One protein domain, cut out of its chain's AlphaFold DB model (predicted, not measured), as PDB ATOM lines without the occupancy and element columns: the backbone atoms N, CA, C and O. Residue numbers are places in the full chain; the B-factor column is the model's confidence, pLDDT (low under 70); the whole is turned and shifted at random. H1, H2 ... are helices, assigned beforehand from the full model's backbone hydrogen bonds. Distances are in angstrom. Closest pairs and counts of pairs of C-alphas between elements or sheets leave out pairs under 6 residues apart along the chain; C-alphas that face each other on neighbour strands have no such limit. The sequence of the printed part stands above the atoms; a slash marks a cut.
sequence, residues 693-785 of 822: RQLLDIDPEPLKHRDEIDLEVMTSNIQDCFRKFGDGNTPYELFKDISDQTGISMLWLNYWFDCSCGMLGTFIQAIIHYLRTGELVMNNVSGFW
ATOM      1  N   ARG A 693     -28.475  -0.981  35.508       94.00
ATOM      2  CA  ARG A 693     -28.529   0.267  34.729       94.00
ATOM      3  C   ARG A 693     -28.767   0.009  33.248       94.00
ATOM      4  O   ARG A 693     -29.584   0.685  32.640       94.00
ATOM      5  N   GLN A 694     -28.101  -1.005  32.693       92.69
ATOM      6  CA  GLN A 694     -28.307  -1.405  31.301       92.69
ATOM      7  C   GLN A 694     -29.738  -1.886  31.085       92.69
ATOM      8  O   GLN A 694     -30.364  -1.526  30.093       92.69
ATOM      9  N   LEU A 695     -30.267  -2.674  32.025       94.62
ATOM     10  CA  LEU A 695     -31.646  -3.139  31.963       94.62
ATOM     11  C   LEU A 695     -32.637  -1.976  32.008       94.62
ATOM     12  O   LEU A 695     -33.563  -1.952  31.205       94.62
ATOM     13  N   LEU A 696     -32.399  -0.987  32.871       94.94
ATOM     14  CA  LEU A 696     -33.233   0.208  32.962       94.94
ATOM     15  C   LEU A 696     -33.207   1.051  31.674       94.94
ATOM     16  O   LEU A 696     -34.233   1.609  31.293       94.94
ATOM     17  N   ASP A 697     -32.066   1.120  30.985       95.12
ATOM     18  CA  ASP A 697     -31.945   1.840  29.710       95.12
ATOM     19  C   ASP A 697     -32.707   1.144  28.567       95.12
ATOM     20  O   ASP A 697     -33.202   1.802  27.649       95.12
ATOM     21  N   ILE A 698     -32.788  -0.190  28.600       95.06
ATOM     22  CA  ILE A 698     -33.398  -1.010  27.541       95.06
ATOM     23  C   ILE A 698     -34.897  -1.187  27.767       95.06
ATOM     24  O   ILE A 698     -35.681  -1.128  26.820       95.06
ATOM     25  N   ASP A 699     -35.281  -1.430  29.015       95.50
ATOM     26  CA  ASP A 699     -36.642  -1.736  29.425       95.50
ATOM     27  C   ASP A 699     -36.935  -1.052  30.771       95.50
ATOM     28  O   ASP A 699     -36.849  -1.684  31.826       95.50
ATOM     29  N   PRO A 700     -37.235   0.261  30.766       95.31
ATOM     30  CA  PRO A 700     -37.328   1.062  31.987       95.31
ATOM     31  C   PRO A 700     -38.478   0.647  32.910       95.31
ATOM     32  O   PRO A 700     -38.456   0.973  34.097       95.31
ATOM     33  N   GLU A 701     -39.484  -0.059  32.384       95.06
ATOM     34  CA  GLU A 701     -40.648  -0.492  33.144       95.06
ATOM     35  C   GLU A 701     -40.980  -1.967  32.847       95.06
ATOM     36  O   GLU A 701     -41.393  -2.282  31.731       95.06
ATOM     37  N   PRO A 702     -40.853  -2.877  33.838       95.56
ATOM     38  CA  PRO A 702     -41.079  -4.311  33.640       95.56
ATOM     39  C   PRO A 702     -42.463  -4.682  33.117       95.56
ATOM     40  O   PRO A 702     -42.628  -5.748  32.521       95.56
ATOM     41  N   LEU A 703     -43.467  -3.857  33.409       96.38
ATOM     42  CA  LEU A 703     -44.866  -4.121  33.129       96.38
ATOM     43  C   LEU A 703     -45.547  -2.840  32.656       96.38
ATOM     44  O   LEU A 703     -45.669  -1.874  33.404       96.38
ATOM     45  N   LYS A 704     -46.036  -2.849  31.417       94.19
ATOM     46  CA  LYS A 704     -46.775  -1.715  30.851       94.19
ATOM     47  C   LYS A 704     -48.148  -1.605  31.518       94.19
ATOM     48  O   LYS A 704     -48.793  -2.623  31.742       94.19
ATOM     49  N   HIS A 705     -48.612  -0.380  31.768       93.38
ATOM     50  CA  HIS A 705     -49.940  -0.101  32.343       93.38
ATOM     51  C   HIS A 705     -50.171  -0.710  33.736       93.38
ATOM     52  O   HIS A 705     -51.270  -1.167  34.043       93.38
ATOM     53  N   ARG A 706     -49.151  -0.697  34.606       92.50
ATOM     54  CA  ARG A 706     -49.239  -1.245  35.973       92.50
ATOM     55  C   ARG A 706     -50.454  -0.737  36.764       92.50
ATOM     56  O   ARG A 706     -51.051  -1.514  37.503       92.50
ATOM     57  N   ASP A 707     -50.829   0.530  36.592       92.94
ATOM     58  CA  ASP A 707     -51.940   1.161  37.322       92.94
ATOM     59  C   ASP A 707     -53.330   0.613  36.941       92.94
ATOM     60  O   ASP A 707     -54.292   0.805  37.683       92.94
ATOM     61  N   GLU A 708     -53.453  -0.070  35.800       94.88
ATOM     62  CA  GLU A 708     -54.721  -0.613  35.293       94.88
ATOM     63  C   GLU A 708     -54.951  -2.075  35.716       94.88
ATOM     64  O   GLU A 708     -56.022  -2.635  35.477       94.88
ATOM     65  N   ILE A 709     -53.952  -2.710  36.336       94.69
ATOM     66  CA  ILE A 709     -53.942  -4.150  36.591       94.69
ATOM     67  C   ILE A 709     -54.426  -4.461  38.010       94.69
ATOM     68  O   ILE A 709     -53.987  -3.868  38.994       94.69
ATOM     69  N   ASP A 710     -55.308  -5.455  38.123       97.12
ATOM     70  CA  ASP A 710     -55.745  -5.997  39.408       97.12
ATOM     71  C   ASP A 710     -54.607  -6.792  40.078       97.12
ATOM     72  O   ASP A 710     -54.256  -7.908  39.672       97.12
ATOM     73  N   LEU A 711     -54.024  -6.196  41.123       95.75
ATOM     74  CA  LEU A 711     -52.892  -6.746  41.870       95.75
ATOM     75  C   LEU A 711     -53.192  -8.107  42.512       95.75
ATOM     76  O   LEU A 711     -52.282  -8.936  42.622       95.75
ATOM     77  N   GLU A 712     -54.429  -8.355  42.952       96.00
ATOM     78  CA  GLU A 712     -54.793  -9.614  43.612       96.00
ATOM     79  C   GLU A 712     -54.852 -10.753  42.597       96.00
ATOM     80  O   GLU A 712     -54.242 -11.807  42.805       96.00
ATOM     81  N   VAL A 713     -55.502 -10.504  41.458       96.69
ATOM     82  CA  VAL A 713     -55.587 -11.464  40.349       96.69
ATOM     83  C   VAL A 713     -54.193 -11.789  39.819       96.69
ATOM     84  O   VAL A 713     -53.845 -12.958  39.648       96.69
ATOM     85  N   MET A 714     -53.353 -10.772  39.622       96.12
ATOM     86  CA  MET A 714     -51.998 -10.962  39.110       96.12
ATOM     87  C   MET A 714     -51.114 -11.756  40.077       96.12
ATOM     88  O   MET A 714     -50.401 -12.671  39.661       96.12
ATOM     89  N   THR A 715     -51.206 -11.462  41.378       96.31
ATOM     90  CA  THR A 715     -50.491 -12.220  42.414       96.31
ATOM     91  C   THR A 715     -50.943 -13.683  42.437       96.31
ATOM     92  O   THR A 715     -50.102 -14.577  42.544       96.31
ATOM     93  N   SER A 716     -52.249 -13.943  42.287       96.50
ATOM     94  CA  SER A 716     -52.788 -15.307  42.213       96.50
ATOM     95  C   SER A 716     -52.261 -16.060  40.988       96.50
ATOM     96  O   SER A 716     -51.797 -17.190  41.128       96.50
ATOM     97  N   ASN A 717     -52.250 -15.427  39.811       96.25
ATOM     98  CA  ASN A 717     -51.744 -16.040  38.578       96.25
ATOM     99  C   ASN A 717     -50.266 -16.439  38.708       96.25
ATOM    100  O   ASN A 717     -49.891 -17.556  38.354       96.25
ATOM    101  N   ILE A 718     -49.431 -15.572  39.293       96.38
ATOM    102  CA  ILE A 718     -48.007 -15.866  39.531       96.38
ATOM    103  C   ILE A 718     -47.840 -17.060  40.477       96.38
ATOM    104  O   ILE A 718     -47.035 -17.958  40.217       96.38
ATOM    105  N   GLN A 719     -48.607 -17.101  41.569       95.06
ATOM    106  CA  GLN A 719     -48.578 -18.229  42.504       95.06
ATOM    107  C   GLN A 719     -49.049 -19.529  41.845       95.06
ATOM    108  O   GLN A 719     -48.519 -20.598  42.152       95.06
ATOM    109  N   ASP A 720     -50.003 -19.459  40.922       95.25
ATOM    110  CA  ASP A 720     -50.502 -20.625  40.201       95.25
ATOM    111  C   ASP A 720     -49.522 -21.120  39.127       95.25
ATOM    112  O   ASP A 720     -49.373 -22.335  38.980       95.25
ATOM    113  N   CYS A 721     -48.788 -20.230  38.445       95.50
ATOM    114  CA  CYS A 721     -47.620 -20.612  37.637       95.50
ATOM    115  C   CYS A 721     -46.607 -21.381  38.484       95.50
ATOM    116  O   CYS A 721     -46.147 -22.453  38.096       95.50
ATOM    117  N   PHE A 722     -46.311 -20.866  39.680       94.69
ATOM    118  CA  PHE A 722     -45.365 -21.498  40.587       94.69
ATOM    119  C   PHE A 722     -45.859 -22.855  41.109       94.69
ATOM    120  O   PHE A 722     -45.090 -23.806  41.165       94.69
ATOM    121  N   ARG A 723     -47.151 -23.004  41.424       93.75
ATOM    122  CA  ARG A 723     -47.726 -24.299  41.834       93.75
ATOM    123  C   ARG A 723     -47.671 -25.361  40.737       93.75
ATOM    124  O   ARG A 723     -47.605 -26.547  41.048       93.75
ATOM    125  N   LYS A 724     -47.731 -24.947  39.470       92.94
ATOM    126  CA  LYS A 724     -47.584 -25.837  38.306       92.94
ATOM    127  C   LYS A 724     -46.121 -26.170  38.005       92.94
ATOM    128  O   LYS A 724     -45.859 -27.119  37.270       92.94
ATOM    129  N   PHE A 725     -45.183 -25.406  38.558       93.19
ATOM    130  CA  PHE A 725     -43.758 -25.645  38.407       93.19
ATOM    131  C   PHE A 725     -43.332 -26.850  39.257       93.19
ATOM    132  O   PHE A 725     -43.430 -26.822  40.482       93.19
ATOM    133  N   GLY A 726     -42.886 -27.926  38.603       85.81
ATOM    134  CA  GLY A 726     -42.504 -29.186  39.245       85.81
ATOM    135  C   GLY A 726     -41.315 -29.869  38.568       85.81
ATOM    136  O   GLY A 726     -40.699 -29.308  37.658       85.81
ATOM    137  N   ASP A 727     -41.002 -31.085  39.025       66.56
ATOM    138  CA  ASP A 727     -39.825 -31.863  38.618       66.56
ATOM    139  C   ASP A 727     -39.814 -32.129  37.103       66.56
ATOM    140  O   ASP A 727     -40.497 -33.019  36.596       66.56
ATOM    141  N   GLY A 728     -39.029 -31.335  36.376       75.31
ATOM    142  CA  GLY A 728     -38.843 -31.464  34.930       75.31
ATOM    143  C   GLY A 728     -38.883 -30.141  34.175       75.31
ATOM    144  O   GLY A 728     -38.306 -30.067  33.090       75.31
ATOM    145  N   ASN A 729     -39.486 -29.100  34.755       86.31
ATOM    146  CA  ASN A 729     -39.569 -27.798  34.102       86.31
ATOM    147  C   ASN A 729     -38.291 -26.986  34.323       86.31
ATOM    148  O   ASN A 729     -37.705 -26.959  35.409       86.31
ATOM    149  N   THR A 730     -37.856 -26.294  33.279       92.00
ATOM    150  CA  THR A 730     -36.711 -25.382  33.354       92.00
ATOM    151  C   THR A 730     -37.148 -24.015  33.898       92.00
ATOM    152  O   THR A 730     -38.279 -23.601  33.639       92.00
ATOM    153  N   PRO A 731     -36.280 -23.249  34.593       92.75
ATOM    154  CA  PRO A 731     -36.612 -21.884  35.023       92.75
ATOM    155  C   PRO A 731     -37.106 -20.994  33.875       92.75
ATOM    156  O   PRO A 731     -38.005 -20.183  34.056       92.75
ATOM    157  N   TYR A 732     -36.589 -21.213  32.663       93.75
ATOM    158  CA  TYR A 732     -37.034 -20.514  31.460       93.75
ATOM    159  C   TYR A 732     -38.521 -20.737  31.143       93.75
ATOM    160  O   TYR A 732     -39.210 -19.792  30.768       93.75
ATOM    161  N   GLU A 733     -39.029 -21.961  31.305       94.88
ATOM    162  CA  GLU A 733     -40.453 -22.264  31.101       94.88
ATOM    163  C   GLU A 733     -41.318 -21.553  32.142       94.88
ATOM    164  O   GLU A 733     -42.337 -20.972  31.783       94.88
ATOM    165  N   LEU A 734     -40.865 -21.491  33.401       96.12
ATOM    166  CA  LEU A 734     -41.540 -20.705  34.437       96.12
ATOM    167  C   LEU A 734     -41.581 -19.214  34.084       96.12
ATOM    168  O   LEU A 734     -42.622 -18.580  34.235       96.12
ATOM    169  N   PHE A 735     -40.469 -18.644  33.613       97.19
ATOM    170  CA  PHE A 735     -40.425 -17.227  33.243       97.19
ATOM    171  C   PHE A 735     -41.347 -16.944  32.069       97.19
ATOM    172  O   PHE A 735     -42.077 -15.959  32.096       97.19
ATOM    173  N   LYS A 736     -41.359 -17.836  31.074       96.50
ATOM    174  CA  LYS A 736     -42.252 -17.732  29.926       96.50
ATOM    175  C   LYS A 736     -43.716 -17.793  30.361       96.50
ATOM    176  O   LYS A 736     -44.490 -16.944  29.940       96.50
ATOM    177  N   ASP A 737     -44.083 -18.720  31.244       96.75
ATOM    178  CA  ASP A 737     -45.452 -18.837  31.753       96.75
ATOM    179  C   ASP A 737     -45.877 -17.610  32.572       96.75
ATOM    180  O   ASP A 737     -47.011 -17.144  32.446       96.75
ATOM    181  N   ILE A 738     -44.975 -17.059  33.394       97.44
ATOM    182  CA  ILE A 738     -45.224 -15.808  34.120       97.44
ATOM    183  C   ILE A 738     -45.380 -14.658  33.124       97.44
ATOM    184  O   ILE A 738     -46.369 -13.934  33.201       97.44
ATOM    185  N   SER A 739     -44.459 -14.497  32.173       97.31
ATOM    186  CA  SER A 739     -44.492 -13.429  31.169       97.31
ATOM    187  C   SER A 739     -45.764 -13.482  30.318       97.31
ATOM    188  O   SER A 739     -46.445 -12.471  30.186       97.31
ATOM    189  N   ASP A 740     -46.155 -14.667  29.842       96.38
ATOM    190  CA  ASP A 740     -47.353 -14.867  29.020       96.38
ATOM    191  C   ASP A 740     -48.648 -14.544  29.801       96.38
ATOM    192  O   ASP A 740     -49.594 -14.002  29.229       96.38
ATOM    193  N   GLN A 741     -48.713 -14.850  31.105       95.75
ATOM    194  CA  GLN A 741     -49.912 -14.607  31.927       95.75
ATOM    195  C   GLN A 741     -49.998 -13.200  32.515       95.75
ATOM    196  O   GLN A 741     -51.093 -12.724  32.812       95.75
ATOM    197  N   THR A 742     -48.856 -12.561  32.748       95.75
ATOM    198  CA  THR A 742     -48.780 -11.291  33.480       95.75
ATOM    199  C   THR A 742     -48.392 -10.119  32.587       95.75
ATOM    200  O   THR A 742     -48.638  -8.977  32.948       95.75
ATOM    201  N   GLY A 743     -47.784 -10.374  31.430       96.44
ATOM    202  CA  GLY A 743     -47.194  -9.340  30.583       96.44
ATOM    203  C   GLY A 743     -45.880  -8.769  31.122       96.44
ATOM    204  O   GLY A 743     -45.355  -7.826  30.534       96.44
ATOM    205  N   ILE A 744     -45.335  -9.314  32.219       97.69
ATOM    206  CA  ILE A 744     -44.037  -8.891  32.754       97.69
ATOM    207  C   ILE A 744     -42.933  -9.282  31.767       97.69
ATOM    208  O   ILE A 744     -42.896 -10.403  31.252       97.69
ATOM    209  N   SER A 745     -42.006  -8.362  31.527       97.44
ATOM    210  CA  SER A 745     -40.852  -8.561  30.658       97.44
ATOM    211  C   SER A 745     -39.966  -9.731  31.093       97.44
ATOM    212  O   SER A 745     -39.541  -9.840  32.246       97.44
ATOM    213  N   MET A 746     -39.607 -10.582  30.128       96.56
ATOM    214  CA  MET A 746     -38.669 -11.691  30.331       96.56
ATOM    215  C   MET A 746     -37.287 -11.228  30.806       96.56
ATOM    216  O   MET A 746     -36.617 -11.967  31.525       96.56
ATOM    217  N   LEU A 747     -36.843 -10.027  30.416       95.94
ATOM    218  CA  LEU A 747     -35.542  -9.495  30.836       95.94
ATOM    219  C   LEU A 747     -35.525  -9.226  32.345       95.94
ATOM    220  O   LEU A 747     -34.596  -9.639  33.036       95.94
ATOM    221  N   TRP A 748     -36.599  -8.629  32.863       97.38
ATOM    222  CA  TRP A 748     -36.772  -8.381  34.292       97.38
ATOM    223  C   TRP A 748     -36.938  -9.661  35.108       97.38
ATOM    224  O   TRP A 748     -36.363  -9.773  36.189       97.38
ATOM    225  N   LEU A 749     -37.653 -10.659  34.580       97.50
ATOM    226  CA  LEU A 749     -37.763 -11.968  35.233       97.50
ATOM    227  C   LEU A 749     -36.395 -12.657  35.356       97.50
ATOM    228  O   LEU A 749     -36.069 -13.162  36.429       97.50
ATOM    229  N   ASN A 750     -35.568 -12.624  34.307       95.75
ATOM    230  CA  ASN A 750     -34.200 -13.144  34.385       95.75
ATOM    231  C   ASN A 750     -33.366 -12.374  35.422       95.75
ATOM    232  O   ASN A 750     -32.738 -12.995  36.277       95.75
ATOM    233  N   TYR A 751     -33.421 -11.038  35.405       96.25
ATOM    234  CA  TYR A 751     -32.692 -10.198  36.359       96.25
ATOM    235  C   TYR A 751     -33.072 -10.497  37.817       96.25
ATOM    236  O   TYR A 751     -32.202 -10.750  38.651       96.25
ATOM    237  N   TRP A 752     -34.368 -10.545  38.140       97.38
ATOM    238  CA  TRP A 752     -34.812 -10.868  39.499       97.38
ATOM    239  C   TRP A 752     -34.450 -12.292  39.917       97.38
ATOM    240  O   TRP A 752     -34.143 -12.526  41.090       97.38
ATOM    241  N   PHE A 753     -34.455 -13.246  38.985       96.44
ATOM    242  CA  PHE A 753     -34.024 -14.609  39.275       96.44
ATOM    243  C   PHE A 753     -32.524 -14.676  39.589       96.44
ATOM    244  O   PHE A 753     -32.130 -15.311  40.572       96.44
ATOM    245  N   ASP A 754     -31.701 -13.953  38.836       94.06
ATOM    246  CA  ASP A 754     -30.261 -13.852  39.068       94.06
ATOM    247  C   ASP A 754     -29.940 -13.159  40.400       94.06
ATOM    248  O   ASP A 754     -29.090 -13.637  41.162       94.06
ATOM    249  N   CYS A 755     -30.656 -12.080  40.733       95.50
ATOM    250  CA  CYS A 755     -30.581 -11.428  42.043       95.50
ATOM    251  C   CYS A 755     -30.986 -12.373  43.180       95.50
ATOM    252  O   CYS A 755     -30.427 -12.291  44.268       95.50
ATOM    253  N   SER A 756     -31.910 -13.306  42.945       95.69
ATOM    254  CA  SER A 756     -32.331 -14.289  43.952       95.69
ATOM    255  C   SER A 756     -31.362 -15.469  44.141       95.69
ATOM    256  O   SER A 756     -31.651 -16.381  44.918       95.69
ATOM    257  N   CYS A 757     -30.238 -15.520  43.408       91.75
ATOM    258  CA  CYS A 757     -29.331 -16.679  43.366       91.75
ATOM    259  C   CYS A 757     -30.054 -18.009  43.052       91.75
ATOM    260  O   CYS A 757     -29.682 -19.073  43.561       91.75
ATOM    261  N   GLY A 758     -31.112 -17.943  42.239       90.88
ATOM    262  CA  GLY A 758     -31.964 -19.078  41.885       90.88
ATOM    263  C   GLY A 758     -32.903 -19.562  42.996       90.88
ATOM    264  O   GLY A 758     -33.527 -20.615  42.853       90.88
ATOM    265  N   MET A 759     -33.020 -18.834  44.112       93.75
ATOM    266  CA  MET A 759     -33.978 -19.158  45.165       93.75
ATOM    267  C   MET A 759     -35.376 -18.713  44.752       93.75
ATOM    268  O   MET A 759     -35.756 -17.551  44.890       93.75
ATOM    269  N   LEU A 760     -36.163 -19.680  44.284       94.00
ATOM    270  CA  LEU A 760     -37.507 -19.456  43.753       94.00
ATOM    271  C   LEU A 760     -38.433 -18.695  44.715       94.00
ATOM    272  O   LEU A 760     -39.187 -17.836  44.276       94.00
ATOM    273  N   GLY A 761     -38.354 -18.958  46.024       95.06
ATOM    274  CA  GLY A 761     -39.156 -18.232  47.017       95.06
ATOM    275  C   GLY A 761     -38.874 -16.726  47.010       95.06
ATOM    276  O   GLY A 761     -39.800 -15.922  46.923       95.06
ATOM    277  N   THR A 762     -37.596 -16.345  47.027       96.31
ATOM    278  CA  THR A 762     -37.156 -14.945  46.975       96.31
ATOM    279  C   THR A 762     -37.428 -14.313  45.609       96.31
ATOM    280  O   THR A 762     -37.830 -13.154  45.542       96.31
ATOM    281  N   PHE A 763     -37.277 -15.073  44.521       97.38
ATOM    282  CA  PHE A 763     -37.633 -14.635  43.169       97.38
ATOM    283  C   PHE A 763     -39.109 -14.225  43.065       97.38
ATOM    284  O   PHE A 763     -39.419 -13.123  42.620       97.38
ATOM    285  N   ILE A 764     -40.028 -15.071  43.541       97.00
ATOM    286  CA  ILE A 764     -41.463 -14.757  43.536       97.00
ATOM    287  C   ILE A 764     -41.767 -13.559  44.446       97.00
ATOM    288  O   ILE A 764     -42.570 -12.698  44.082       97.00
ATOM    289  N   GLN A 765     -41.102 -13.458  45.601       97.06
ATOM    290  CA  GLN A 765     -41.224 -12.286  46.473       97.06
ATOM    291  C   GLN A 765     -40.778 -10.994  45.779       97.06
ATOM    292  O   GLN A 765     -41.450  -9.984  45.953       97.06
ATOM    293  N   ALA A 766     -39.723 -11.027  44.957       97.94
ATOM    294  CA  ALA A 766     -39.256  -9.868  44.194       97.94
ATOM    295  C   ALA A 766     -40.319  -9.358  43.214       97.94
ATOM    296  O   ALA A 766     -40.610  -8.163  43.184       97.94
ATOM    297  N   ILE A 767     -40.957 -10.272  42.478       97.88
ATOM    298  CA  ILE A 767     -42.030  -9.923  41.540       97.88
ATOM    299  C   ILE A 767     -43.215  -9.314  42.297       97.88
ATOM    300  O   ILE A 767     -43.724  -8.260  41.925       97.88
ATOM    301  N   ILE A 768     -43.646  -9.952  43.391       96.62
ATOM    302  CA  ILE A 768     -44.773  -9.466  44.202       96.62
ATOM    303  C   ILE A 768     -44.447  -8.111  44.847       96.62
ATOM    304  O   ILE A 768     -45.326  -7.252  44.932       96.62
ATOM    305  N   HIS A 769     -43.202  -7.903  45.290       97.38
ATOM    306  CA  HIS A 769     -42.736  -6.618  45.812       97.38
ATOM    307  C   HIS A 769     -42.882  -5.533  44.753       97.38
ATOM    308  O   HIS A 769     -43.572  -4.551  45.011       97.38
ATOM    309  N   TYR A 770     -42.353  -5.757  43.547       97.50
ATOM    310  CA  TYR A 770     -42.493  -4.824  42.429       97.50
ATOM    311  C   TYR A 770     -43.961  -4.515  42.111       97.50
ATOM    312  O   TYR A 770     -44.343  -3.349  42.007       97.50
ATOM    313  N   LEU A 771     -44.820  -5.534  42.026       96.50
ATOM    314  CA  LEU A 771     -46.243  -5.320  41.757       96.50
ATOM    315  C   LEU A 771     -46.897  -4.437  42.826       96.50
ATOM    316  O   LEU A 771     -47.662  -3.538  42.489       96.50
ATOM    317  N   ARG A 772     -46.554  -4.615  44.105       96.00
ATOM    318  CA  ARG A 772     -47.143  -3.848  45.215       96.00
ATOM    319  C   ARG A 772     -46.581  -2.438  45.354       96.00
ATOM    320  O   ARG A 772     -47.348  -1.500  45.547       96.00
ATOM    321  N   THR A 773     -45.265  -2.278  45.280       96.44
ATOM    322  CA  THR A 773     -44.583  -1.021  45.630       96.44
ATOM    323  C   THR A 773     -44.171  -0.202  44.412       96.44
ATOM    324  O   THR A 773     -44.022   1.010  44.521       96.44
ATOM    325  N   GLY A 774     -44.011  -0.844  43.252       96.31
ATOM    326  CA  GLY A 774     -43.394  -0.256  42.063       96.31
ATOM    327  C   GLY A 774     -41.866  -0.190  42.147       96.31
ATOM    328  O   GLY A 774     -41.226   0.290  41.217       96.31
ATOM    329  N   GLU A 775     -41.260  -0.665  43.238       97.25
ATOM    330  CA  GLU A 775     -39.806  -0.683  43.392       97.25
ATOM    331  C   GLU A 775     -39.201  -1.893  42.675       97.25
ATOM    332  O   GLU A 775     -39.619  -3.033  42.873       97.25
ATOM    333  N   LEU A 776     -38.170  -1.648  41.867       96.69
ATOM    334  CA  LEU A 776     -37.517  -2.670  41.039       96.69
ATOM    335  C   LEU A 776     -36.525  -3.550  41.818       96.69
ATOM    336  O   LEU A 776     -36.116  -4.602  41.330       96.69
ATOM    337  N   VAL A 777     -36.112  -3.113  43.010       96.06
ATOM    338  CA  VAL A 777     -35.047  -3.733  43.807       96.06
ATOM    339  C   VAL A 777     -35.516  -3.876  45.251       96.06
ATOM    340  O   VAL A 777     -35.943  -2.901  45.867       96.06
ATOM    341  N   MET A 778     -35.391  -5.080  45.811       96.25
ATOM    342  CA  MET A 778     -35.620  -5.317  47.236       96.25
ATOM    343  C   MET A 778     -34.333  -5.062  48.023       96.25
ATOM    344  O   MET A 778     -33.321  -5.717  47.796       96.25
ATOM    345  N   ASN A 779     -34.367  -4.130  48.973       95.06
ATOM    346  CA  ASN A 779     -33.214  -3.827  49.822       95.06
ATOM    347  C   ASN A 779     -33.290  -4.596  51.147       95.06
ATOM    348  O   ASN A 779     -34.345  -4.629  51.776       95.06
ATOM    349  N   ASN A 780     -32.155  -5.125  51.618       94.94
ATOM    350  CA  ASN A 780     -32.037  -5.847  52.895       94.94
ATOM    351  C   ASN A 780     -32.957  -7.081  53.016       94.94
ATOM    352  O   ASN A 780     -33.440  -7.389  54.105       94.94
ATOM    353  N   VAL A 781     -33.209  -7.786  51.911       96.81
ATOM    354  CA  VAL A 781     -33.971  -9.042  51.918       96.81
ATOM    355  C   VAL A 781     -33.005 -10.212  51.781       96.81
ATOM    356  O   VAL A 781     -32.190 -10.254  50.859       96.81
ATOM    357  N   SER A 782     -33.104 -11.174  52.701       96.12
ATOM    358  CA  SER A 782     -32.262 -12.368  52.672       96.12
ATOM    359  C   SER A 782     -32.387 -13.083  51.328       96.12
ATOM    360  O   SER A 782     -33.485 -13.346  50.831       96.12
ATOM    361  N   GLY A 783     -31.237 -13.364  50.719       94.38
ATOM    362  CA  GLY A 783     -31.176 -14.051  49.438       94.38
ATOM    363  C   GLY A 783     -31.408 -13.223  48.173       94.38
ATOM    364  O   GLY A 783     -31.248 -13.786  47.096       94.38
ATOM    365  N   PHE A 784     -31.743 -11.932  48.275       97.44
ATOM    366  CA  PHE A 784     -31.861 -11.036  47.121       97.44
ATOM    367  C   PHE A 784     -30.666 -10.077  47.061       97.44
ATOM    368  O   PHE A 784     -30.507  -9.239  47.940       97.44
ATOM    369  N   TRP A 785     -29.828 -10.209  46.040       97.31
ATOM    370  CA  TRP A 785     -28.559  -9.499  45.901       97.31
ATOM    371  C   TRP A 785     -28.706  -8.199  45.114       97.31
ATOM    372  O   TRP A 785     -29.189  -8.207  43.979       97.31
TER     373      TRP A 785
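This is residues 693 to 785 of the 822 residues of the protein "DNA-binding protein RAP1" of [Candida] inconspicua (UniProt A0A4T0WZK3). Four helices make a closed ring of contacts: H2 has H3 and H5 beside it, running the other way, and H4 crosses from H3 to H5 to complete the ring. The short helix H1 lies off near H4, at the opposite end of the domain from the turn between H2 and H3, and a long link leads from it to H2. The printed part has 93 residues with five named helices, H1 to H5 in chain order, and no named strand. The class is all helix, with 56 residues in named elements. The whole is compact and rounded, with a radius of gyration of the C-alphas of 12.5 A and spans of 35 by 29 by 23 A.

H2, residues 711 to 724, touches H5, residues 760 to 773, at a shallow tilt of 11 degrees, opposite ways; their closest C-alphas, of Thr 715 and Ile 768, are 6.6 A apart. H2 also touches H3, residues 731 to 742, at a shallow tilt of 30 degrees, opposite ways, and the two form a helical hairpin; their closest C-alphas are those of Ile 718 and Ile 738, 6.1 A apart. H3 touches H4, residues 746 to 755, with residues 735 to 739 alone, at a steep tilt of 52 degrees; the closest C-alphas, of Ser 739 and Met 746, are 6.1 A apart. H4 touches H5 at a steep tilt of 62 degrees, opposite ways, with the C-alphas of Phe 753 and Phe 763 the closest at 5.3 A. The helix packing is part aligned, part crossed: two of these four touching pairs are at a shallow tilt and two at a steep one. H2 and H4 are apart, and so are H3 and H5. H1, residues 693 to 698, is close to H4 but not clearly touching; their closest C-alphas, of Leu 695 and Leu 747, are 7.5 A apart. In H1, H2, H3, H4 and H5 every O i to N i+4 pair is within hydrogen-bond range.

H2 measures 20.1 A from C-alpha 711 at (-52.892, -6.746, 41.870) to C-alpha 724. H5 measures 19.8 A and ends with C-alpha 773 at (-44.583, -1.021, 45.630). H3 measures 16.2 A, H4 14.2 A and H1 8.8 A. H1 begins with C-alpha 693 at (-28.529, 0.267, 34.729).

The two C-alphas farthest apart, of Asp 697 and Asp 727, are 35.7 A from each other. The printed part has no cut. The link from H1 to H2, residues 699 to 710, is long; those from H3 to H4 and from H4 to H5 are tight. Residues 774 to 785 hold no named element. The mean pLDDT of the printed part is 94.9, and residue 727 is under 70.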